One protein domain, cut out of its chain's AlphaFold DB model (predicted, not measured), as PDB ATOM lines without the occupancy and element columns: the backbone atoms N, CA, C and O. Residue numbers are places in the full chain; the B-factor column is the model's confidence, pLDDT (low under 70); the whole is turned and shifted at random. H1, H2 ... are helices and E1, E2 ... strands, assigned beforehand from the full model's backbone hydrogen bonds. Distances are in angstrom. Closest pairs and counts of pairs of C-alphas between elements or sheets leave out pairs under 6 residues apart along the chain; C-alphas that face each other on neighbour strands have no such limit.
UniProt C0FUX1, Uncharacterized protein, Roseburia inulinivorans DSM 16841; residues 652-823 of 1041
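What this domain is: This is residues 652 to 823 of the 1041 residues of an uncharacterized protein of Roseburia inulinivorans DSM 16841 (UniProt C0FUX1). A twisted slab of four parallel strands, E1, E4, E7 and E8, has H2, H4 and H5 over one face, while a smaller sheet of two hairpins, E2 with E3 and E5 with E6, lies at one end of the domain. H4 packs on both sheets, H3 packs on H2, and the loop after H1 sticks out with its residues 689 to 694. The printed part has 172 residues, with five named helices and eight named strands in the order E1 H1 E2 E3 E4 H2 H3 E5 E6 H4 E7 H5 E8, mixed in class. The larger sheet runs E1 E4 E7 E8, all parallel; the smaller runs E3 E2 E5 E6, mixed. The whole is compact, with a radius of gyration of the C-alphas of 15.7 A and spans of 51 by 38 by 28 A.

How they stand to each other: E1, residues 664 to 668, is an edge strand, parallel to E4, residues 720 to 728, with N 667 and O 722 2.8 A apart, within hydrogen-bond range. E4 is parallel to E7, residues 785 to 793, with N 723 and O 787 at 2.8 A. E7 is parallel to the other edge strand, E8, residues 814 to 820, with N 788 and O 814 at 2.8 A. This sheet is strongly twisted; E4 bends by 73 degrees at residue 725 and E7 by 65 degrees at residue 790. H1, residues 677 to 686, only grazes it with residues 677 to 682; the closest C-alphas of H1 and E4, those of Leu 678 and Asp 726, are 5.7 A apart. H2, residues 732 to 742, H4, residues 775 to 782, and H5, residues 795 to 807, lie on the same face, giving two layers, helices on one face of a sheet. H5 has a height over the sheet of 9.5 A and lies over E7 and E8. E7, H5 and E8 form a strand-helix-strand unit, two parallel neighbour strands with a helix between, its crossover right-handed. H2 is the hub, touching three helices. H2 and H5 touch at Thr 735 and Ile 801, C-alphas 6.3 A apart, at a shallow tilt of 33 degrees, only just short of steep. H2 touches H4 at a steep tilt of 57 degrees, with the C-alphas of Leu 742 and Ala 776 closest at 4.7 A. H2 touches H3, residues 749 to 756, at a steep tilt of 66 degrees, with the C-alphas of Ala 740 and Lys 756 closest at 5.2 A. H4 is also on the second sheet. There E2, residues 702 to 705, and E3, residues 710 to 713, form an antiparallel hairpin, with N 712 and O 703 2.9 A apart. E5, residues 762 to 766, and E6, residues 769 to 773, form another, with N 771 and O 764 at 2.8 A. E2 and E5 meet only at a point. In H1, H2, H3, H4 and H5 every O i to N i+4 pair is within hydrogen-bond range.

Where its parts are: E1 begins at C-alpha 664 (-28.190, 35.649, -22.229). E4, residues 720 to 728, is 20.6 A long, and E7, residues 785 to 793, 21.0 A. H2 measures 15.3 A and H5, the longest helix by residues, 18.3 A. E8, 16.7 A long, ends at C-alpha 820 (-42.495, 32.608, -2.129).

The domain as a whole: The two C-alphas farthest apart, those of Asn 767 and Cys 823, are 52.7 A apart. The printed part has no cut. The link from H1 to E2, with 15 residues, is long. The mean pLDDT of the printed part is 87.1; residues 673 to 675, 688 to 695 and 768 are under 70.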
ATOM      1  N   ARG A 652     -30.840  24.034  -9.195       89.00
ATOM      2  CA  ARG A 652     -30.452  23.559 -10.535       89.00
ATOM      3  C   ARG A 652     -31.642  23.274 -11.465       89.00
ATOM      4  O   ARG A 652     -31.451  23.145 -12.672       89.00
ATOM      5  N   ASN A 653     -32.849  23.124 -10.920       91.38
ATOM      6  CA  ASN A 653     -34.069  22.884 -11.687       91.38
ATOM      7  C   ASN A 653     -34.745  24.189 -12.128       91.38
ATOM      8  O   ASN A 653     -35.613  24.142 -12.998       91.38
ATOM      9  N   ASP A 654     -34.342  25.333 -11.573       94.38
ATOM     10  CA  ASP A 654     -34.856  26.642 -11.964       94.38
ATOM     11  C   ASP A 654     -34.380  27.037 -13.374       94.38
ATOM     12  O   ASP A 654     -33.210  26.873 -13.722       94.38
ATOM     13  N   GLU A 655     -35.293  27.557 -14.196       92.50
ATOM     14  CA  GLU A 655     -35.040  27.878 -15.608       92.50
ATOM     15  C   GLU A 655     -33.917  28.909 -15.794       92.50
ATOM     16  O   GLU A 655     -33.094  28.770 -16.702       92.50
ATOM     17  N   TYR A 656     -33.832  29.912 -14.915       92.69
ATOM     18  CA  TYR A 656     -32.815  30.954 -15.009       92.69
ATOM     19  C   TYR A 656     -31.468  30.474 -14.461       92.69
ATOM     20  O   TYR A 656     -30.431  30.747 -15.068       92.69
ATOM     21  N   PHE A 657     -31.455  29.710 -13.363       92.06
ATOM     22  CA  PHE A 657     -30.212  29.162 -12.794       92.06
ATOM     23  C   PHE A 657     -29.620  27.988 -13.587       92.06
ATOM     24  O   PHE A 657     -28.449  27.658 -13.398       92.06
ATOM     25  N   GLN A 658     -30.373  27.395 -14.517       88.00
ATOM     26  CA  GLN A 658     -29.836  26.437 -15.492       88.00
ATOM     27  C   GLN A 658     -28.880  27.074 -16.506       88.00
ATOM     28  O   GLN A 658     -28.089  26.350 -17.113       88.00
ATOM     29  N   MET A 659     -28.956  28.396 -16.695       88.94
ATOM     30  CA  MET A 659     -28.064  29.172 -17.561       88.94
ATOM     31  C   MET A 659     -27.935  28.603 -18.988       88.94
ATOM     32  O   MET A 659     -26.838  28.462 -19.522       88.94
ATOM     33  N   LYS A 660     -29.063  28.200 -19.591       85.44
ATOM     34  CA  LYS A 660     -29.086  27.479 -20.879       85.44
ATOM     35  C   LYS A 660     -29.079  28.375 -22.114       85.44
ATOM     36  O   LYS A 660     -28.762  27.878 -23.194       85.44
ATOM     37  N   ASP A 661     -29.469  29.641 -21.992       87.38
ATOM     38  CA  ASP A 661     -29.584  30.521 -23.152       87.38
ATOM     39  C   ASP A 661     -28.232  31.141 -23.534       87.38
ATOM     40  O   ASP A 661     -27.631  31.895 -22.771       87.38
ATOM     41  N   ALA A 662     -27.779  30.839 -24.752       87.19
ATOM     42  CA  ALA A 662     -26.514  31.311 -25.301       87.19
ATOM     43  C   ALA A 662     -26.522  32.804 -25.686       87.19
ATOM     44  O   ALA A 662     -25.451  33.367 -25.909       87.19
ATOM     45  N   GLU A 663     -27.692  33.452 -25.785       93.19
ATOM     46  CA  GLU A 663     -27.810  34.903 -26.019       93.19
ATOM     47  C   GLU A 663     -27.996  35.706 -24.711       93.19
ATOM     48  O   GLU A 663     -28.113  36.937 -24.753       93.19
ATOM     49  N   THR A 664     -27.985  35.038 -23.549       93.94
ATOM     50  CA  THR A 664     -28.190  35.649 -22.229       93.94
ATOM     51  C   THR A 664     -26.888  35.776 -21.438       93.94
ATOM     52  O   THR A 664     -26.199  34.791 -21.183       93.94
ATOM     53  N   LEU A 665     -26.591  36.983 -20.943       93.81
ATOM     54  CA  LEU A 665     -25.583  37.186 -19.900       93.81
ATOM     55  C   LEU A 665     -26.234  37.069 -18.515       93.81
ATOM     56  O   LEU A 665     -27.012  37.935 -18.105       93.81
ATOM     57  N   TYR A 666     -25.882  36.016 -17.779       93.69
ATOM     58  CA  TYR A 666     -26.309  35.817 -16.394       93.69
ATOM     59  C   TYR A 666     -25.370  36.553 -15.439       93.69
ATOM     60  O   TYR A 666     -24.157  36.372 -15.485       93.69
ATOM     61  N   VAL A 667     -25.936  37.389 -14.570       94.25
ATOM     62  CA  VAL A 667     -25.187  38.293 -13.696       94.25
ATOM     63  C   VAL A 667     -25.486  37.963 -12.237       94.25
ATOM     64  O   VAL A 667     -26.610  38.192 -11.787       94.25
ATOM     65  N   PRO A 668     -24.518  37.450 -11.456       92.69
ATOM     66  CA  PRO A 668     -24.739  37.150 -10.053       92.69
ATOM     67  C   PRO A 668     -24.796  38.436  -9.225       92.69
ATOM     68  O   PRO A 668     -24.145  39.436  -9.529       92.69
ATOM     69  N   LYS A 669     -25.538  38.393  -8.121       88.56
ATOM     70  CA  LYS A 669     -25.680  39.520  -7.191       88.56
ATOM     71  C   LYS A 669     -24.360  40.085  -6.665       88.56
ATOM     72  O   LYS A 669     -24.180  41.298  -6.617       88.56
ATOM     73  N   ASP A 670     -23.453  39.204  -6.271       86.12
ATOM     74  CA  ASP A 670     -22.124  39.540  -5.773       86.12
ATOM     75  C   ASP A 670     -21.098  38.686  -6.525       86.12
ATOM     76  O   ASP A 670     -21.417  37.579  -6.958       86.12
ATOM     77  N   SER A 671     -19.867  39.176  -6.634       83.94
ATOM     78  CA  SER A 671     -18.720  38.440  -7.164       83.94
ATOM     79  C   SER A 671     -18.400  37.197  -6.343       83.94
ATOM     80  O   SER A 671     -18.709  37.105  -5.150       83.94
ATOM     81  N   PHE A 672     -17.715  36.246  -6.972       77.56
ATOM     82  CA  PHE A 672     -17.299  35.015  -6.305       77.56
ATOM     83  C   PHE A 672     -16.374  35.286  -5.102       77.56
ATOM     84  O   PHE A 672     -16.535  34.696  -4.037       77.56
ATOM     85  N   SER A 673     -15.463  36.257  -5.231       69.38
ATOM     86  CA  SER A 673     -14.511  36.651  -4.177       69.38
ATOM     87  C   SER A 673     -15.146  37.407  -3.001       69.38
ATOM     88  O   SER A 673     -14.461  37.723  -2.027       69.38
ATOM     89  N   ALA A 674     -16.444  37.719  -3.066       67.75
ATOM     90  CA  ALA A 674     -17.167  38.378  -1.983       67.75
ATOM     91  C   ALA A 674     -17.647  37.414  -0.877       67.75
ATOM     92  O   ALA A 674     -18.274  37.887   0.071       67.75
ATOM     93  N   ASP A 675     -17.375  36.104  -0.992       64.81
ATOM     94  CA  ASP A 675     -17.862  35.045  -0.084       64.81
ATOM     95  C   ASP A 675     -19.383  35.129   0.169       64.81
ATOM     96  O   ASP A 675     -19.895  35.032   1.289       64.81
ATOM     97  N   SER A 676     -20.132  35.385  -0.906       78.50
ATOM     98  CA  SER A 676     -21.585  35.520  -0.852       78.50
ATOM     99  C   SER A 676     -22.267  34.155  -0.750       78.50
ATOM    100  O   SER A 676     -21.742  33.134  -1.193       78.50
ATOM    101  N   THR A 677     -23.495  34.126  -0.224       85.12
ATOM    102  CA  THR A 677     -24.300  32.894  -0.218       85.12
ATOM    103  C   THR A 677     -24.539  32.358  -1.622       85.12
ATOM    104  O   THR A 677     -24.532  31.149  -1.801       85.12
ATOM    105  N   LEU A 678     -24.714  33.229  -2.623       87.38
ATOM    106  CA  LEU A 678     -24.872  32.783  -4.005       87.38
ATOM    107  C   LEU A 678     -23.598  32.094  -4.525       87.38
ATOM    108  O   LEU A 678     -23.702  31.116  -5.255       87.38
ATOM    109  N   GLY A 679     -22.413  32.529  -4.080       85.50
ATOM    110  CA  GLY A 679     -21.153  31.831  -4.346       85.50
ATOM    111  C   GLY A 679     -21.109  30.431  -3.724       85.50
ATOM    112  O   GLY A 679     -20.727  29.475  -4.396       85.50
ATOM    113  N   SER A 680     -21.565  30.280  -2.473       86.06
ATOM    114  CA  SER A 680     -21.681  28.964  -1.818       86.06
ATOM    115  C   SER A 680     -22.695  28.050  -2.520       86.06
ATOM    116  O   SER A 680     -22.388  26.891  -2.790       86.06
ATOM    117  N   ILE A 681     -23.863  28.587  -2.896       88.31
ATOM    118  CA  ILE A 681     -24.882  27.886  -3.694       88.31
ATOM    119  C   ILE A 681     -24.296  27.436  -5.036       88.31
ATOM    120  O   ILE A 681     -24.487  26.290  -5.440       88.31
ATOM    121  N   PHE A 682     -23.549  28.312  -5.715       86.19
ATOM    122  CA  PHE A 682     -22.923  27.992  -6.989       86.19
ATOM    123  C   PHE A 682     -21.954  26.816  -6.854       86.19
ATOM    124  O   PHE A 682     -22.059  25.854  -7.614       86.19
ATOM    125  N   LEU A 683     -21.061  26.850  -5.859       82.12
ATOM    126  CA  LEU A 683     -20.101  25.769  -5.616       82.12
ATOM    127  C   LEU A 683     -20.774  24.434  -5.299       82.12
ATOM    128  O   LEU A 683     -20.307  23.404  -5.783       82.12
ATOM    129  N   LYS A 684     -21.840  24.454  -4.491       85.00
ATOM    130  CA  LYS A 684     -22.497  23.234  -4.014       85.00
ATOM    131  C   LYS A 684     -23.451  22.629  -5.046       85.00
ATOM    132  O   LYS A 684     -23.453  21.411  -5.212       85.00
ATOM    133  N   TYR A 685     -24.238  23.452  -5.745       87.50
ATOM    134  CA  TYR A 685     -25.381  22.978  -6.540       87.50
ATOM    135  C   TYR A 685     -25.305  23.264  -8.044       87.50
ATOM    136  O   TYR A 685     -25.861  22.490  -8.822       87.50
ATOM    137  N   LEU A 686     -24.645  24.348  -8.472       85.06
ATOM    138  CA  LEU A 686     -24.680  24.794  -9.878       85.06
ATOM    139  C   LEU A 686     -23.401  24.471 -10.662       85.06
ATOM    140  O   LEU A 686     -23.452  24.317 -11.883       85.06
ATOM    141  N   LYS A 687     -22.250  24.352  -9.991       79.56
ATOM    142  CA  LYS A 687     -20.970  24.060 -10.639       79.56
ATOM    143  C   LYS A 687     -20.980  22.650 -11.247       79.56
ATOM    144  O   LYS A 687     -21.120  21.651 -10.542       79.56
ATOM    145  N   LYS A 688     -20.786  22.557 -12.568       67.81
ATOM    146  CA  LYS A 688     -20.692  21.279 -13.296       67.81
ATOM    147  C   LYS A 688     -19.421  20.523 -12.873       67.81
ATOM    148  O   LYS A 688     -18.348  21.109 -12.772       67.81
ATOM    149  N   LYS A 689     -19.531  19.207 -12.636       50.03
ATOM    150  CA  LYS A 689     -18.416  18.354 -12.164       50.03
ATOM    151  C   LYS A 689     -17.342  18.055 -13.228       50.03
ATOM    152  O   LYS A 689     -16.278  17.560 -12.874       50.03
ATOM    153  N   ALA A 690     -17.598  18.331 -14.509       39.19
ATOM    154  CA  ALA A 690     -16.708  17.981 -15.614       39.19
ATOM    155  C   ALA A 690     -15.941  19.214 -16.134       39.19
ATOM    156  O   ALA A 690     -16.524  20.077 -16.781       39.19
ATOM    157  N   GLY A 691     -14.630  19.271 -15.869       38.28
ATOM    158  CA  GLY A 691     -13.692  20.250 -16.440       38.28
ATOM    159  C   GLY A 691     -13.150  21.274 -15.435       38.28
ATOM    160  O   GLY A 691     -13.896  21.849 -14.649       38.28
ATOM    161  N   ARG A 692     -11.831  21.515 -15.467       36.38
ATOM    162  CA  ARG A 692     -11.131  22.465 -14.579       36.38
ATOM    163  C   ARG A 692     -11.532  23.943 -14.789       36.38
ATOM    164  O   ARG A 692     -11.268  24.728 -13.888       36.38
ATOM    165  N   ASP A 693     -12.248  24.284 -15.868       41.53
ATOM    166  CA  ASP A 693     -12.366  25.674 -16.357       41.53
ATOM    167  C   ASP A 693     -13.798  26.219 -16.573       41.53
ATOM    168  O   ASP A 693     -13.959  27.294 -17.144       41.53
ATOM    169  N   GLN A 694     -14.874  25.547 -16.141       55.03
ATOM    170  CA  GLN A 694     -16.238  26.075 -16.354       55.03
ATOM    171  C   GLN A 694     -16.762  26.857 -15.140       55.03
ATOM    172  O   GLN A 694     -17.582  26.370 -14.361       55.03
ATOM    173  N   PHE A 695     -16.293  28.100 -14.986       65.50
ATOM    174  CA  PHE A 695     -16.820  29.095 -14.039       65.50
ATOM    175  C   PHE A 695     -17.854  30.033 -14.703       65.50
ATOM    176  O   PHE A 695     -17.905  31.215 -14.394       65.50
ATOM    177  N   GLU A 696     -18.704  29.507 -15.596       72.50
ATOM    178  CA  GLU A 696     -19.550  30.263 -16.550       72.50
ATOM    179  C   GLU A 696     -20.321  31.467 -15.953       72.50
ATOM    180  O   GLU A 696     -20.404  32.505 -16.603       72.50
ATOM    181  N   LEU A 697     -20.834  31.377 -14.716       84.44
ATOM    182  CA  LEU A 697     -21.555  32.480 -14.047       84.44
ATOM    183  C   LEU A 697     -20.651  33.663 -13.650       84.44
ATOM    184  O   LEU A 697     -21.091  34.809 -13.632       84.44
ATOM    185  N   TYR A 698     -19.400  33.392 -13.278       84.50
ATOM    186  CA  TYR A 698     -18.465  34.402 -12.772       84.50
ATOM    187  C   TYR A 698     -17.370  34.755 -13.785       84.50
ATOM    188  O   TYR A 698     -16.884  35.883 -13.795       84.50
ATOM    189  N   GLU A 699     -17.017  33.825 -14.668       82.06
ATOM    190  CA  GLU A 699     -16.010  33.976 -15.719       82.06
ATOM    191  C   GLU A 699     -16.596  33.598 -17.094       82.06
ATOM    192  O   GLU A 699     -16.144  32.642 -17.730       82.06
ATOM    193  N   PRO A 700     -17.632  34.312 -17.577       84.25
ATOM    194  CA  PRO A 700     -18.165  34.081 -18.914       84.25
ATOM    195  C   PRO A 700     -17.158  34.500 -19.993       84.25
ATOM    196  O   PRO A 700     -16.456  35.506 -19.862       84.25
ATOM    197  N   HIS A 701     -17.124  33.767 -21.109       84.62
ATOM    198  CA  HIS A 701     -16.270  34.110 -22.247       84.62
ATOM    199  C   HIS A 701     -16.882  35.241 -23.087       84.62
ATOM    200  O   HIS A 701     -17.716  34.997 -23.964       84.62
ATOM    201  N   ILE A 702     -16.464  36.479 -22.815       88.38
ATOM    202  CA  ILE A 702     -16.983  37.681 -23.478       88.38
ATOM    203  C   ILE A 702     -15.964  38.246 -24.476       88.38
ATOM    204  O   ILE A 702     -14.778  38.401 -24.176       88.38
ATOM    205  N   THR A 703     -16.439  38.624 -25.663       88.88
ATOM    206  CA  THR A 703     -15.651  39.334 -26.682       88.88
ATOM    207  C   THR A 703     -16.375  40.592 -27.169       88.88
ATOM    208  O   THR A 703     -17.572  40.772 -26.933       88.88
ATOM    209  N   TYR A 704     -15.644  41.505 -27.813       89.25
ATOM    210  CA  TYR A 704     -16.220  42.716 -28.406       89.25
ATOM    211  C   TYR A 704     -16.002  42.731 -29.916       89.25
ATOM    212  O   TYR A 704     -14.865  42.817 -30.387       89.25
ATOM    213  N   ASP A 705     -17.101  42.701 -30.667       87.38
ATOM    214  CA  ASP A 705     -17.084  42.865 -32.114       87.38
ATOM    215  C   ASP A 705     -17.005  44.362 -32.440       87.38
ATOM    216  O   ASP A 705     -17.983  45.107 -32.347       87.38
ATOM    217  N   ALA A 706     -15.810  44.814 -32.825       81.75
ATOM    218  CA  ALA A 706     -15.569  46.204 -33.194       81.75
ATOM    219  C   ALA A 706     -16.294  46.627 -34.485       81.75
ATOM    220  O   ALA A 706     -16.573  47.815 -34.647       81.75
ATOM    221  N   GLY A 707     -16.600  45.687 -35.386       82.06
ATOM    222  CA  GLY A 707     -17.316  45.955 -36.633       82.06
ATOM    223  C   GLY A 707     -18.805  46.193 -36.404       82.06
ATOM    224  O   GLY A 707     -19.385  47.089 -37.012       82.06
ATOM    225  N   GLN A 708     -19.407  45.437 -35.485       83.50
ATOM    226  CA  GLN A 708     -20.812  45.606 -35.098       83.50
ATOM    227  C   GLN A 708     -21.011  46.567 -33.919       83.50
ATOM    228  O   GLN A 708     -22.141  46.941 -33.619       83.50
ATOM    229  N   GLN A 709     -19.924  46.961 -33.250       88.50
ATOM    230  CA  GLN A 709     -19.916  47.695 -31.983       88.50
ATOM    231  C   GLN A 709     -20.712  47.007 -30.862       88.50
ATOM    232  O   GLN A 709     -21.268  47.689 -29.999       88.50
ATOM    233  N   LYS A 710     -20.733  45.671 -30.843       91.81
ATOM    234  CA  LYS A 710     -21.543  44.865 -29.916       91.81
ATOM    235  C   LYS A 710     -20.703  43.908 -29.084       91.81
ATOM    236  O   LYS A 710     -19.655  43.433 -29.519       91.81
ATOM    237  N   TYR A 711     -21.193  43.614 -27.884       92.56
ATOM    238  CA  TYR A 711     -20.625  42.588 -27.013       92.56
ATOM    239  C   TYR A 711     -21.216  41.213 -27.324       92.56
ATOM    240  O   TYR A 711     -22.420  41.084 -27.573       92.56
ATOM    241  N   MET A 712     -20.360  40.195 -27.293       89.62
ATOM    242  CA  MET A 712     -20.681  38.818 -27.654       89.62
ATOM    243  C   MET A 712     -20.361  37.883 -26.485       89.62
ATOM    244  O   MET A 712     -19.337  38.054 -25.823       89.62
ATOM    245  N   LEU A 713     -21.214  36.887 -26.258       88.50
ATOM    246  CA  LEU A 713     -20.988  35.762 -25.356       88.50
ATOM    247  C   LEU A 713     -20.677  34.531 -26.215       88.50
ATOM    248  O   LEU A 713     -21.529  34.055 -26.968       88.50
ATOM    249  N   GLY A 714     -19.429  34.061 -26.179       84.06
ATOM    250  CA  GLY A 714     -18.942  33.119 -27.189       84.06
ATOM    251  C   GLY A 714     -19.066  33.711 -28.598       84.06
ATOM    252  O   GLY A 714     -18.488  34.755 -28.895       84.06
ATOM    253  N   GLU A 715     -19.855  33.059 -29.455       84.62
ATOM    254  CA  GLU A 715     -20.115  33.484 -30.841       84.62
ATOM    255  C   GLU A 715     -21.448  34.238 -31.022       84.62
ATOM    256  O   GLU A 715     -21.815  34.601 -32.141       84.62
ATOM    257  N   LYS A 716     -22.217  34.460 -29.948       91.50
ATOM    258  CA  LYS A 716     -23.568  35.035 -30.012       91.50
ATOM    259  C   LYS A 716     -23.610  36.442 -29.434       91.50
ATOM    260  O   LYS A 716     -22.937  36.741 -28.456       91.50
ATOM    261  N   THR A 717     -24.409  37.321 -30.033       93.12
ATOM    262  CA  THR A 717     -24.641  38.662 -29.482       93.12
ATOM    263  C   THR A 717     -25.419  38.545 -28.182       93.12
ATOM    264  O   THR A 717     -26.442  37.869 -28.145       93.12
ATOM    265  N   ILE A 718     -24.970  39.246 -27.142       95.06
ATOM    266  CA  ILE A 718     -25.727  39.342 -25.889       95.06
ATOM    267  C   ILE A 718     -27.005  40.133 -26.174       95.06
ATOM    268  O   ILE A 718     -26.916  41.299 -26.569       95.06
ATOM    269  N   ARG A 719     -28.168  39.503 -26.005       94.81
ATOM    270  CA  ARG A 719     -29.494  40.116 -26.189       94.81
ATOM    271  C   ARG A 719     -30.242  40.301 -24.882       94.81
ATOM    272  O   ARG A 719     -30.975  41.268 -24.753       94.81
ATOM    273  N   HIS A 720     -30.005  39.421 -23.919       95.25
ATOM    274  CA  HIS A 720     -30.711  39.409 -22.645       95.25
ATOM    275  C   HIS A 720     -29.705  39.566 -21.500       95.25
ATOM    276  O   HIS A 720     -28.621  38.973 -21.530       95.25
ATOM    277  N   ILE A 721     -30.052  40.343 -20.472       95.62
ATOM    278  CA  ILE A 721     -29.311  40.373 -19.202       95.62
ATOM    279  C   ILE A 721     -30.221  39.869 -18.087       95.62
ATOM    280  O   ILE A 721     -31.271  40.452 -17.812       95.62
ATOM    281  N   VAL A 722     -29.791  38.800 -17.412       96.31
ATOM    282  CA  VAL A 722     -30.519  38.204 -16.286       96.31
ATOM    283  C   VAL A 722     -29.725  38.409 -14.999       96.31
ATOM    284  O   VAL A 722     -28.698  37.773 -14.785       96.31
ATOM    285  N   PHE A 723     -30.217  39.265 -14.106       96.56
ATOM    286  CA  PHE A 723     -29.664  39.424 -12.763       96.56
ATOM    287  C   PHE A 723     -30.191  38.330 -11.838       96.56
ATOM    288  O   PHE A 723     -31.397  38.236 -11.608       96.56
ATOM    289  N   LEU A 724     -29.281  37.541 -11.275       95.25
ATOM    290  CA  LEU A 724     -29.573  36.416 -10.396       95.25
ATOM    291  C   LEU A 724     -29.287  36.769  -8.937       95.25
ATOM    292  O   LEU A 724     -28.200  37.225  -8.576       95.25
ATOM    293  N   SER A 725     -30.263  36.511  -8.072       93.19
ATOM    294  CA  SER A 725     -30.136  36.642  -6.621       93.19
ATOM    295  C   SER A 725     -30.596  35.381  -5.905       93.19
ATOM    296  O   SER A 725     -31.495  34.676  -6.341       93.19
ATOM    297  N   ASP A 726     -30.012  35.125  -4.743       91.38
ATOM    298  CA  ASP A 726     -30.451  34.046  -3.865       91.38
ATOM    299  C   ASP A 726     -31.870  34.298  -3.309       91.38
ATOM    300  O   ASP A 726     -32.691  33.383  -3.259       91.38
ATOM    301  N   ASN A 727     -32.187  35.546  -2.929       91.69
ATOM    302  CA  ASN A 727     -33.537  35.939  -2.528       91.69
ATOM    303  C   ASN A 727     -33.888  37.421  -2.736       91.69
ATOM    304  O   ASN A 727     -33.015  38.291  -2.801       91.69
ATOM    305  N   PHE A 728     -35.200  37.693  -2.737       90.56
ATOM    306  CA  PHE A 728     -35.830  39.012  -2.657       90.56
ATOM    307  C   PHE A 728     -36.732  39.135  -1.421       90.56
ATOM    308  O   PHE A 728     -37.930  38.878  -1.484       90.56
ATOM    309  N   GLU A 729     -36.195  39.585  -0.286       86.19
ATOM    310  CA  GLU A 729     -37.041  39.831   0.895       86.19
ATOM    311  C   GLU A 729     -37.874  41.114   0.758       86.19
ATOM    312  O   GLU A 729     -39.099  41.072   0.788       86.19
ATOM    313  N   ARG A 730     -37.212  42.268   0.590       86.81
ATOM    314  CA  ARG A 730     -37.859  43.594   0.465       86.81
ATOM    315  C   ARG A 730     -37.458  44.379  -0.782       86.81
ATOM    316  O   ARG A 730     -37.941  45.481  -0.995       86.81
ATOM    317  N   GLY A 731     -36.522  43.850  -1.563       87.31
ATOM    318  CA  GLY A 731     -36.044  44.464  -2.801       87.31
ATOM    319  C   GLY A 731     -35.007  45.580  -2.641       87.31
ATOM    320  O   GLY A 731     -34.266  45.814  -3.584       87.31
ATOM    321  N   SER A 732     -34.847  46.203  -1.465       87.81
ATOM    322  CA  SER A 732     -33.869  47.294  -1.267       87.81
ATOM    323  C   SER A 732     -32.412  46.899  -1.543       87.81
ATOM    324  O   SER A 732     -31.657  47.666  -2.128       87.81
ATOM    325  N   ALA A 733     -31.997  45.690  -1.156       87.50
ATOM    326  CA  ALA A 733     -30.659  45.193  -1.486       87.50
ATOM    327  C   ALA A 733     -30.489  44.953  -2.997       87.50
ATOM    328  O   ALA A 733     -29.402  45.156  -3.533       87.50
ATOM    329  N   THR A 734     -31.562  44.543  -3.677       91.69
ATOM    330  CA  THR A 734     -31.578  44.306  -5.124       91.69
ATOM    331  C   THR A 734     -31.520  45.619  -5.895       91.69
ATOM    332  O   THR A 734     -30.755  45.712  -6.846       91.69
ATOM    333  N   THR A 735     -32.246  46.660  -5.476       94.00
ATOM    334  CA  THR A 735     -32.167  47.981  -6.127       94.00
ATOM    335  C   THR A 735     -30.778  48.600  -5.969       94.00
ATOM    336  O   THR A 735     -30.222  49.083  -6.947       94.00
ATOM    337  N   VAL A 736     -30.155  48.477  -4.789       93.06
ATOM    338  CA  VAL A 736     -28.752  48.881  -4.567       93.06
ATOM    339  C   VAL A 736     -27.785  48.124  -5.488       93.06
ATOM    340  O   VAL A 736     -26.878  48.728  -6.056       93.06
ATOM    341  N   MET A 737     -27.973  46.813  -5.658       92.38
ATOM    342  CA  MET A 737     -27.166  45.990  -6.566       92.38
ATOM    343  C   MET A 737     -27.349  46.413  -8.032       92.38
ATOM    344  O   MET A 737     -26.360  46.574  -8.741       92.38
ATOM    345  N   LEU A 738     -28.589  46.628  -8.483       94.38
ATOM    346  CA  LEU A 738     -28.883  47.098  -9.842       94.38
ATOM    347  C   LEU A 738     -28.252  48.472 -10.099       94.38
ATOM    348  O   LEU A 738     -27.583  48.651 -11.112       94.38
ATOM    349  N   SER A 739     -28.381  49.406  -9.151       94.44
ATOM    350  CA  SER A 739     -27.703  50.706  -9.201       94.44
ATOM    351  C   SER A 739     -26.185  50.583  -9.287       94.44
ATOM    352  O   SER A 739     -25.561  51.372  -9.983       94.44
ATOM    353  N   ALA A 740     -25.579  49.602  -8.614       92.19
ATOM    354  CA  ALA A 740     -24.135  49.391  -8.675       92.19
ATOM    355  C   ALA A 740     -23.663  48.844 -10.034       92.19
ATOM    356  O   ALA A 740     -22.574  49.207 -10.470       92.19
ATOM    357  N   TYR A 741     -24.457  47.991 -10.691       93.62
ATOM    358  CA  TYR A 741     -24.126  47.419 -12.004       93.62
ATOM    359  C   TYR A 741     -24.426  48.347 -13.186       93.62
ATOM    360  O   TYR A 741     -23.731  48.275 -14.194       93.62
ATOM    361  N   LEU A 742     -25.493  49.142 -13.093       92.31
ATOM    362  CA  LEU A 742     -26.048  49.917 -14.209       92.31
ATOM    363  C   LEU A 742     -25.956  51.438 -13.999       92.31
ATOM    364  O   LEU A 742     -26.506  52.190 -14.798       92.31
ATOM    365  N   ASP A 743     -25.303  51.886 -12.922       89.44
ATOM    366  CA  ASP A 743     -25.173  53.298 -12.534       89.44
ATOM    367  C   ASP A 743     -26.523  54.044 -12.440       89.44
ATOM    368  O   ASP A 743     -26.678  55.183 -12.884       89.44
ATOM    369  N   LEU A 744     -27.524  53.386 -11.840       90.19
ATOM    370  CA  LEU A 744     -28.888  53.916 -11.687       90.19
ATOM    371  C   LEU A 744     -29.039  54.809 -10.449       90.19
ATOM    372  O   LEU A 744     -28.476  54.524  -9.387       90.19
ATOM    373  N   ASN A 745     -29.894  55.826 -10.553       86.62
ATOM    374  CA  ASN A 745     -30.189  56.763  -9.467       86.62
ATOM    375  C   ASN A 745     -31.304  56.237  -8.540       86.62
ATOM    376  O   ASN A 745     -32.047  55.330  -8.893       86.62
ATOM    377  N   GLY A 746     -31.459  56.828  -7.349       80.44
ATOM    378  CA  GLY A 746     -32.603  56.572  -6.452       80.44
ATOM    379  C   GLY A 746     -32.372  55.555  -5.324       80.44
ATOM    380  O   GLY A 746     -33.196  55.465  -4.416       80.44
ATOM    381  N   ALA A 747     -31.245  54.838  -5.325       86.69
ATOM    382  CA  ALA A 747     -30.791  54.027  -4.192       86.69
ATOM    383  C   ALA A 747     -29.856  54.824  -3.256       86.69
ATOM    384  O   ALA A 747     -29.312  55.856  -3.648       86.69
ATOM    385  N   ASP A 748     -29.660  54.348  -2.020       87.94
ATOM    386  CA  ASP A 748     -28.734  54.963  -1.051       87.94
ATOM    387  C   ASP A 748     -27.293  54.979  -1.607       87.94
ATOM    388  O   ASP A 748     -26.710  53.900  -1.765       87.94
ATOM    389  N   PRO A 749     -26.691  56.160  -1.868       86.31
ATOM    390  CA  PRO A 749     -25.363  56.264  -2.473       86.31
ATOM    391  C   PRO A 749     -24.282  55.515  -1.691       86.31
ATOM    392  O   PRO A 749     -23.456  54.826  -2.285       86.31
ATOM    393  N   VAL A 750     -24.333  55.554  -0.353       86.25
ATOM    394  CA  VAL A 750     -23.346  54.865   0.495       86.25
ATOM    395  C   VAL A 750     -23.483  53.349   0.348       86.25
ATOM    396  O   VAL A 750     -22.490  52.618   0.319       86.25
ATOM    397  N   ALA A 751     -24.711  52.841   0.252       85.44
ATOM    398  CA  ALA A 751     -24.952  51.423   0.018       85.44
ATOM    399  C   ALA A 751     -24.522  50.991  -1.393       85.44
ATOM    400  O   ALA A 751     -23.980  49.892  -1.538       85.44
ATOM    401  N   VAL A 752     -24.722  51.845  -2.402       88.44
ATOM    402  CA  VAL A 752     -24.313  51.601  -3.796       88.44
ATOM    403  C   VAL A 752     -22.795  51.545  -3.922       88.44
ATOM    404  O   VAL A 752     -22.284  50.570  -4.470       88.44
ATOM    405  N   ASP A 753     -22.061  52.498  -3.347       86.81
ATOM    406  CA  ASP A 753     -20.592  52.485  -3.360       86.81
ATOM    407  C   ASP A 753     -20.040  51.224  -2.686       86.81
ATOM    408  O   ASP A 753     -19.158  50.547  -3.217       86.81
ATOM    409  N   ASN A 754     -20.638  50.823  -1.562       83.69
ATOM    410  CA  ASN A 754     -20.309  49.553  -0.923       83.69
ATOM    411  C   ASN A 754     -20.590  48.352  -1.842       83.69
ATOM    412  O   ASN A 754     -19.775  47.430  -1.907       83.69
ATOM    413  N   ALA A 755     -21.723  48.335  -2.547       85.56
ATOM    414  CA  ALA A 755     -22.061  47.259  -3.472       85.56
ATOM    415  C   ALA A 755     -21.102  47.203  -4.673       85.56
ATOM    416  O   ALA A 755     -20.691  46.104  -5.044       85.56
ATOM    417  N   LYS A 756     -20.643  48.346  -5.203       88.19
ATOM    418  CA  LYS A 756     -19.647  48.417  -6.292       88.19
ATOM    419  C   LYS A 756     -18.335  47.691  -5.965       88.19
ATOM    420  O   LYS A 756     -17.688  47.162  -6.862       88.19
ATOM    421  N   THR A 757     -17.962  47.587  -4.686       83.56
ATOM    422  CA  THR A 757     -16.775  46.815  -4.245       83.56
ATOM    423  C   THR A 757     -16.978  45.291  -4.222       83.56
ATOM    424  O   THR A 757     -16.029  44.529  -3.986       83.56
ATOM    425  N   ARG A 758     -18.223  44.834  -4.402       83.25
ATOM    426  CA  ARG A 758     -18.627  43.427  -4.287       83.25
ATOM    427  C   ARG A 758     -19.195  42.850  -5.570       83.25
ATOM    428  O   ARG A 758     -19.097  41.637  -5.708       83.25
ATOM    429  N   ILE A 759     -19.759  43.656  -6.467       88.00
ATOM    430  CA  ILE A 759     -20.305  43.189  -7.749       88.00
ATOM    431  C   ILE A 759     -19.257  42.469  -8.611       88.00
ATOM    432  O   ILE A 759     -18.052  42.702  -8.488       88.00
ATOM    433  N   GLN A 760     -19.724  41.588  -9.494       88.38
ATOM    434  CA  GLN A 760     -18.878  40.880 -10.448       88.38
ATOM    435  C   GLN A 760     -18.312  41.848 -11.487       88.38
ATOM    436  O   GLN A 760     -19.029  42.656 -12.072       88.38
ATOM    437  N   SER A 761     -17.002  41.754 -11.719       84.69
ATOM    438  CA  SER A 761     -16.328  42.498 -12.780       84.69
ATOM    439  C   SER A 761     -16.081  41.579 -13.962       84.69
ATOM    440  O   SER A 761     -15.448  40.537 -13.817       84.69
ATOM    441  N   TYR A 762     -16.549  41.990 -15.133       86.31
ATOM    442  CA  TYR A 762     -16.372  41.242 -16.369       86.31
ATOM    443  C   TYR A 762     -15.209  41.798 -17.176       86.31
ATOM    444  O   TYR A 762     -14.913  42.999 -17.146       86.31
ATOM    445  N   ARG A 763     -14.553  40.910 -17.917       84.25
ATOM    446  CA  ARG A 763     -13.470  41.252 -18.831       84.25
ATOM    447  C   ARG A 763     -13.787  40.713 -20.214       84.25
ATOM    448  O   ARG A 763     -14.478  39.707 -20.344       84.25
ATOM    449  N   TYR A 764     -13.299  41.400 -21.233       85.06
ATOM    450  CA  TYR A 764     -13.407  40.965 -22.616       85.06
ATOM    451  C   TYR A 764     -12.084  41.176 -23.339       85.06
ATOM    452  O   TYR A 764     -11.306  42.069 -22.998       85.06
ATOM    453  N   VAL A 765     -11.834  40.368 -24.365       74.44
ATOM    454  CA  VAL A 765     -10.630  40.501 -25.186       74.44
ATOM    455  C   VAL A 765     -10.921  41.399 -26.384       74.44
ATOM    456  O   VAL A 765     -11.830  41.134 -27.173       74.44
ATOM    457  N   LYS A 766     -10.116  42.452 -26.545       73.75
ATOM    458  CA  LYS A 766     -10.109  43.333 -27.716       73.75
ATOM    459  C   LYS A 766      -8.723  43.312 -28.341       73.75
ATOM    460  O   LYS A 766      -7.763  43.762 -27.723       73.75
ATOM    461  N   ASN A 767      -8.603  42.792 -29.564       70.12
ATOM    462  CA  ASN A 767      -7.323  42.684 -30.281       70.12
ATOM    463  C   ASN A 767      -6.206  42.016 -29.444       70.12
ATOM    464  O   ASN A 767      -5.072  42.485 -29.427       70.12
ATOM    465  N   GLY A 768      -6.535  40.960 -28.691       68.56
ATOM    466  CA  GLY A 768      -5.580  40.259 -27.820       68.56
ATOM    467  C   GLY A 768      -5.247  40.966 -26.498       68.56
ATOM    468  O   GLY A 768      -4.463  40.435 -25.722       68.56
ATOM    469  N   THR A 769      -5.839  42.133 -26.218       72.50
ATOM    470  CA  THR A 769      -5.696  42.843 -24.936       72.50
ATOM    471  C   THR A 769      -6.953  42.669 -24.096       72.50
ATOM    472  O   THR A 769      -8.066  42.882 -24.581       72.50
ATOM    473  N   GLU A 770      -6.785  42.298 -22.832       78.75
ATOM    474  CA  GLU A 770      -7.891  42.176 -21.887       78.75
ATOM    475  C   GLU A 770      -8.357  43.568 -21.427       78.75
ATOM    476  O   GLU A 770      -7.561  44.405 -21.005       78.75
ATOM    477  N   CYS A 771      -9.655  43.836 -21.547       82.00
ATOM    478  CA  CYS A 771     -10.294  45.103 -21.207       82.00
ATOM    479  C   CYS A 771     -11.409  44.863 -20.185       82.00
ATOM    480  O   CYS A 771     -12.113  43.855 -20.249       82.00
ATOM    481  N   ARG A 772     -11.617  45.806 -19.260       86.00
ATOM    482  CA  ARG A 772     -12.756  45.764 -18.332       86.00
ATOM    483  C   ARG A 772     -14.050  46.105 -19.074       86.00
ATOM    484  O   ARG A 772     -14.087  47.079 -19.823       86.00
ATOM    485  N   MET A 773     -15.096  45.319 -18.843       87.94
ATOM    486  CA  MET A 773     -16.439  45.566 -19.364       87.94
ATOM    487  C   MET A 773     -17.301  46.250 -18.301       87.94
ATOM    488  O   MET A 773     -17.345  45.801 -17.155       87.94
ATOM    489  N   ASP A 774     -18.005  47.301 -18.706       88.81
ATOM    490  CA  ASP A 774     -19.058  47.938 -17.919       88.81
ATOM    491  C   ASP A 774     -20.426  47.463 -18.423       88.81
ATOM    492  O   ASP A 774     -20.709  47.529 -19.622       88.81
ATOM    493  N   LEU A 775     -21.272  46.976 -17.513       91.62
ATOM    494  CA  LEU A 775     -22.594  46.457 -17.852       91.62
ATOM    495  C   LEU A 775     -23.511  47.561 -18.405       91.62
ATOM    496  O   LEU A 775     -24.319  47.291 -19.296       91.62
ATOM    497  N   ALA A 776     -23.349  48.805 -17.942       89.12
ATOM    498  CA  ALA A 776     -24.095  49.951 -18.456       89.12
ATOM    499  C   ALA A 776     -23.776  50.226 -19.942       89.12
ATOM    500  O   ALA A 776     -24.666  50.558 -20.730       89.12
ATOM    501  N   ASP A 777     -22.521  50.023 -20.361       90.44
ATOM    502  CA  ASP A 777     -22.116  50.157 -21.767       90.44
ATOM    503  C   ASP A 777     -22.669  49.016 -22.636       90.44
ATOM    504  O   ASP A 777     -23.082  49.257 -23.774       90.44
ATOM    505  N   VAL A 778     -22.749  47.790 -22.098       92.06
ATOM    506  CA  VAL A 778     -23.402  46.659 -22.786       92.06
ATOM    507  C   VAL A 778     -24.869  46.972 -23.045       92.06
ATOM    508  O   VAL A 778     -25.314  46.880 -24.189       92.06
ATOM    509  N   MET A 779     -25.599  47.416 -22.018       89.88
ATOM    510  CA  MET A 779     -27.006  47.807 -22.143       89.88
ATOM    511  C   MET A 779     -27.210  48.858 -23.238       89.88
ATOM    512  O   MET A 779     -28.095  48.717 -24.083       89.88
ATOM    513  N   LYS A 780     -26.348  49.881 -23.277       88.81
ATOM    514  CA  LYS A 780     -26.433  50.970 -24.256       88.81
ATOM    515  C   LYS A 780     -26.164  50.517 -25.695       88.81
ATOM    516  O   LYS A 780     -26.837  50.987 -26.611       88.81
ATOM    517  N   LYS A 781     -25.165  49.655 -25.912       91.69
ATOM    518  CA  LYS A 781     -24.734  49.227 -27.258       91.69
ATOM    519  C   LYS A 781     -25.560  48.080 -27.824       91.69
ATOM    520  O   LYS A 781     -25.879  48.080 -29.012       91.69
ATOM    521  N   ASN A 782     -25.893  47.101 -26.989       93.50
ATOM    522  CA  ASN A 782     -26.598  45.904 -27.423       93.50
ATOM    523  C   ASN A 782     -28.125  46.058 -27.372       93.50
ATOM    524  O   ASN A 782     -28.798  45.288 -28.051       93.50
ATOM    525  N   GLN A 783     -28.651  47.064 -26.653       89.50
ATOM    526  CA  GLN A 783     -30.091  47.275 -26.435       89.50
ATOM    527  C   GLN A 783     -30.762  46.032 -25.837       89.50
ATOM    528  O   GLN A 783     -31.758  45.538 -26.360       89.50
ATOM    529  N   CYS A 784     -30.165  45.498 -24.772       92.00
ATOM    530  CA  CYS A 784     -30.648  44.280 -24.138       92.00
ATOM    531  C   CYS A 784     -31.943  44.513 -23.349       92.00
ATOM    532  O   CYS A 784     -32.136  45.588 -22.779       92.00
ATOM    533  N   ASP A 785     -32.778  43.486 -23.216       93.25
ATOM    534  CA  ASP A 785     -33.818  43.436 -22.188       93.25
ATOM    535  C   ASP A 785     -33.258  42.956 -20.842       93.25
ATOM    536  O   ASP A 785     -32.244  42.255 -20.757       93.25
ATOM    537  N   ILE A 786     -33.939  43.368 -19.771       95.00
ATOM    538  CA  ILE A 786     -33.549  43.086 -18.392       95.00
ATOM    539  C   ILE A 786     -34.545  42.119 -17.767       95.00
ATOM    540  O   ILE A 786     -35.748  42.380 -17.714       95.00
ATOM    541  N   THR A 787     -34.016  41.048 -17.184       97.00
ATOM    542  CA  THR A 787     -34.743  40.214 -16.232       97.00
ATOM    543  C   THR A 787     -34.023  40.207 -14.888       97.00
ATOM    544  O   THR A 787     -32.804  40.094 -14.812       97.00
ATOM    545  N   VAL A 788     -34.778  40.326 -13.802       97.44
ATOM    546  CA  VAL A 788     -34.290  40.230 -12.426       97.44
ATOM    547  C   VAL A 788     -34.990  39.049 -11.772       97.44
ATOM    548  O   VAL A 788     -36.207  39.063 -11.581       97.44
ATOM    549  N   HIS A 789     -34.230  38.007 -11.456       97.44
ATOM    550  CA  HIS A 789     -34.756  36.748 -10.948       97.44
ATOM    551  C   HIS A 789     -34.105  36.362  -9.615       97.44
ATOM    552  O   HIS A 789     -32.900  36.543  -9.413       97.44
ATOM    553  N   ALA A 790     -34.903  35.818  -8.697       96.69
ATOM    554  CA  ALA A 790     -34.392  35.183  -7.491       96.69
ATOM    555  C   ALA A 790     -35.013  33.820  -7.241       96.69
ATOM    556  O   ALA A 790     -36.182  33.596  -7.530       96.69
ATOM    557  N   TYR A 791     -34.265  32.941  -6.587       96.56
ATOM    558  CA  TYR A 791     -34.814  31.637  -6.240       96.56
ATOM    559  C   TYR A 791     -35.936  31.752  -5.196       96.56
ATOM    560  O   TYR A 791     -37.024  31.213  -5.381       96.56
ATOM    561  N   TYR A 792     -35.725  32.552  -4.146       96.12
ATOM    562  CA  TYR A 792     -36.774  32.906  -3.186       96.12
ATOM    563  C   TYR A 792     -37.178  34.378  -3.297       96.12
ATOM    564  O   TYR A 792     -36.342  35.246  -3.520       96.12
ATOM    565  N   GLY A 793     -38.440  34.729  -3.075       94.88
ATOM    566  CA  GLY A 793     -38.839  36.133  -3.121       94.88
ATOM    567  C   GLY A 793     -40.200  36.438  -2.527       94.88
ATOM    568  O   GLY A 793     -40.944  35.552  -2.123       94.88
ATOM    569  N   THR A 794     -40.524  37.724  -2.448       94.75
ATOM    570  CA  THR A 794     -41.828  38.210  -1.992       94.75
ATOM    571  C   THR A 794     -42.478  39.045  -3.086       94.75
ATOM    572  O   THR A 794     -41.805  39.755  -3.838       94.75
ATOM    573  N   GLU A 795     -43.810  39.019  -3.157       94.19
ATOM    574  CA  GLU A 795     -44.552  39.892  -4.078       94.19
ATOM    575  C   GLU A 795     -44.356  41.382  -3.744       94.19
ATOM    576  O   GLU A 795     -44.387  42.229  -4.636       94.19
ATOM    577  N   GLU A 796     -44.110  41.711  -2.470       92.44
ATOM    578  CA  GLU A 796     -43.769  43.067  -2.024       92.44
ATOM    579  C   GLU A 796     -42.441  43.531  -2.649       92.44
ATOM    580  O   GLU A 796     -42.381  44.605  -3.251       92.44
ATOM    581  N   ALA A 797     -41.395  42.701  -2.579       93.38
ATOM    582  CA  ALA A 797     -40.093  43.001  -3.169       93.38
ATOM    583  C   ALA A 797     -40.147  43.056  -4.696       93.38
ATOM    584  O   ALA A 797     -39.578  43.969  -5.288       93.38
ATOM    585  N   LYS A 798     -40.856  42.116  -5.331       96.38
ATOM    586  CA  LYS A 798     -41.044  42.084  -6.786       96.38
ATOM    587  C   LYS A 798     -41.652  43.392  -7.293       96.38
ATOM    588  O   LYS A 798     -41.075  44.018  -8.173       96.38
ATOM    589  N   LYS A 799     -42.754  43.849  -6.685       95.50
ATOM    590  CA  LYS A 799     -43.396  45.129  -7.034       95.50
ATOM    591  C   LYS A 799     -42.462  46.318  -6.831       95.50
ATOM    592  O   LYS A 799     -42.410  47.193  -7.687       95.50
ATOM    593  N   TYR A 800     -41.723  46.338  -5.722       95.12
ATOM    594  CA  TYR A 800     -40.780  47.415  -5.424       95.12
ATOM    595  C   TYR A 800     -39.643  47.496  -6.454       95.12
ATOM    596  O   TYR A 800     -39.338  48.578  -6.945       95.12
ATOM    597  N   ILE A 801     -39.055  46.356  -6.833       96.06
ATOM    598  CA  ILE A 801     -37.994  46.294  -7.850       96.06
ATOM    599  C   ILE A 801     -38.543  46.677  -9.231       96.06
ATOM    600  O   ILE A 801     -37.901  47.448  -9.937       96.06
ATOM    601  N   SER A 802     -39.731  46.185  -9.611       96.00
ATOM    602  CA  SER A 802     -40.371  46.554 -10.881       96.00
ATOM    603  C   SER A 802     -40.623  48.058 -10.971       96.00
ATOM    604  O   SER A 802     -40.276  48.673 -11.972       96.00
ATOM    605  N   GLN A 803     -41.171  48.657  -9.911       95.56
ATOM    606  CA  GLN A 803     -41.427  50.095  -9.857       95.56
ATOM    607  C   GLN A 803     -40.127  50.907  -9.951       95.56
ATOM    608  O   GLN A 803     -40.069  51.882 -10.694       95.56
ATOM    609  N   PHE A 804     -39.070  50.472  -9.259       96.12
ATOM    610  CA  PHE A 804     -37.752  51.092  -9.358       96.12
ATOM    611  C   PHE A 804     -37.210  51.061 -10.796       96.12
ATOM    612  O   PHE A 804     -36.747  52.080 -11.290       96.12
ATOM    613  N   LEU A 805     -37.303  49.925 -11.495       94.75
ATOM    614  CA  LEU A 805     -36.835  49.799 -12.882       94.75
ATOM    615  C   LEU A 805     -37.642  50.664 -13.865       94.75
ATOM    616  O   LEU A 805     -37.040  51.314 -14.719       94.75
ATOM    617  N   ILE A 806     -38.968  50.736 -13.698       94.00
ATOM    618  CA  ILE A 806     -39.865  51.638 -14.447       94.00
ATOM    619  C   ILE A 806     -39.414  53.097 -14.287       94.00
ATOM    620  O   ILE A 806     -39.222  53.813 -15.266       94.00
ATOM    621  N   GLU A 807     -39.145  53.535 -13.056       93.75
ATOM    622  CA  GLU A 807     -38.678  54.902 -12.772       93.75
ATOM    623  C   GLU A 807     -37.306  55.220 -13.387       93.75
ATOM    624  O   GLU A 807     -36.994  56.389 -13.616       93.75
ATOM    625  N   GLN A 808     -36.496  54.198 -13.680       92.56
ATOM    626  CA  GLN A 808     -35.214  54.330 -14.379       92.56
ATOM    627  C   GLN A 808     -35.330  54.184 -15.910       92.56
ATOM    628  O   GLN A 808     -34.310  54.228 -16.597       92.56
ATOM    629  N   GLY A 809     -36.544  54.038 -16.455       90.00
ATOM    630  CA  GLY A 809     -36.798  53.936 -17.897       90.00
ATOM    631  C   GLY A 809     -36.738  52.517 -18.471       90.00
ATOM    632  O   GLY A 809     -36.570  52.364 -19.679       90.00
ATOM    633  N   TYR A 810     -36.868  51.484 -17.633       90.38
ATOM    634  CA  TYR A 810     -36.893  50.073 -18.041       90.38
ATOM    635  C   TYR A 810     -38.289  49.456 -17.856       90.38
ATOM    636  O   TYR A 810     -38.456  48.477 -17.128       90.38
ATOM    637  N   ASP A 811     -39.301  50.021 -18.520       88.12
ATOM    638  CA  ASP A 811     -40.713  49.624 -18.369       88.12
ATOM    639  C   ASP A 811     -41.004  48.162 -18.758       88.12
ATOM    640  O   ASP A 811     -41.943  47.548 -18.252       88.12
ATOM    641  N   GLU A 812     -40.189  47.590 -19.647       89.00
ATOM    642  CA  GLU A 812     -40.330  46.211 -20.138       89.00
ATOM    643  C   GLU A 812     -39.569  45.176 -19.287       89.00
ATOM    644  O   GLU A 812     -39.616  43.977 -19.579       89.00
ATOM    645  N   ALA A 813     -38.864  45.604 -18.232       93.06
ATOM    646  CA  ALA A 813     -38.063  44.701 -17.414       93.06
ATOM    647  C   ALA A 813     -38.928  43.688 -16.647       93.06
ATOM    648  O   ALA A 813     -39.922  44.027 -15.998       93.06
ATOM    649  N   LYS A 814     -38.511  42.418 -16.658       95.88
ATOM    650  CA  LYS A 814     -39.213  41.334 -15.957       95.88
ATOM    651  C   LYS A 814     -38.616  41.123 -14.573       95.88
ATOM    652  O   LYS A 814     -37.411  40.961 -14.434       95.88
ATOM    653  N   VAL A 815     -39.459  41.044 -13.544       97.38
ATOM    654  CA  VAL A 815     -39.033  40.683 -12.182       97.38
ATOM    655  C   VAL A 815     -39.788  39.439 -11.738       97.38
ATOM    656  O   VAL A 815     -41.021  39.415 -11.760       97.38
ATOM    657  N   SER A 816     -39.066  38.393 -11.347       97.06
ATOM    658  CA  SER A 816     -39.660  37.104 -10.979       97.06
ATOM    659  C   SER A 816     -38.920  36.433  -9.828       97.06
ATOM    660  O   SER A 816     -37.790  36.785  -9.502       97.06
ATOM    661  N   PHE A 817     -39.577  35.471  -9.193       96.88
ATOM    662  CA  PHE A 817     -38.932  34.551  -8.272       96.88
ATOM    663  C   PHE A 817     -39.610  33.184  -8.342       96.88
ATOM    664  O   PHE A 817     -40.778  33.113  -8.729       96.88
ATOM    665  N   GLN A 818     -38.895  32.126  -7.966       96.25
ATOM    666  CA  GLN A 818     -39.403  30.755  -8.064       96.25
ATOM    667  C   GLN A 818     -40.277  30.358  -6.865       96.25
ATOM    668  O   GLN A 818     -41.380  29.842  -7.035       96.25
ATOM    669  N   TYR A 819     -39.818  30.635  -5.641       96.38
ATOM    670  CA  TYR A 819     -40.504  30.258  -4.403       96.38
ATOM    671  C   TYR A 819     -40.833  31.470  -3.526       96.38
ATOM    672  O   TYR A 819     -40.012  32.363  -3.320       96.38
ATOM    673  N   ALA A 820     -42.042  31.499  -2.965       96.19
ATOM    674  CA  ALA A 820     -42.495  32.608  -2.129       96.19
ATOM    675  C   ALA A 820     -41.943  32.531  -0.694       96.19
ATOM    676  O   ALA A 820     -41.972  31.473  -0.065       96.19
ATOM    677  N   ILE A 821     -41.524  33.673  -0.142       94.88
ATOM    678  CA  ILE A 821     -41.255  33.857   1.289       94.88
ATOM    679  C   ILE A 821     -42.522  34.404   1.957       94.88
ATOM    680  O   ILE A 821     -43.006  35.480   1.599       94.88
ATOM    681  N   THR A 822     -43.064  33.683   2.940       92.00
ATOM    682  CA  THR A 822     -44.390  33.987   3.516       92.00
ATOM    683  C   THR A 822     -44.382  34.264   5.018       92.00
ATOM    684  O   THR A 822     -45.281  34.944   5.520       92.00
ATOM    685  N   CYS A 823     -43.388  33.766   5.756       91.12
ATOM    686  CA  CYS A 823     -43.357  33.870   7.218       91.12
ATOM    687  C   CYS A 823     -42.828  35.234   7.682       91.12
ATOM    688  O   CYS A 823     -41.704  35.616   7.361       91.12
TER     689      CYS A 823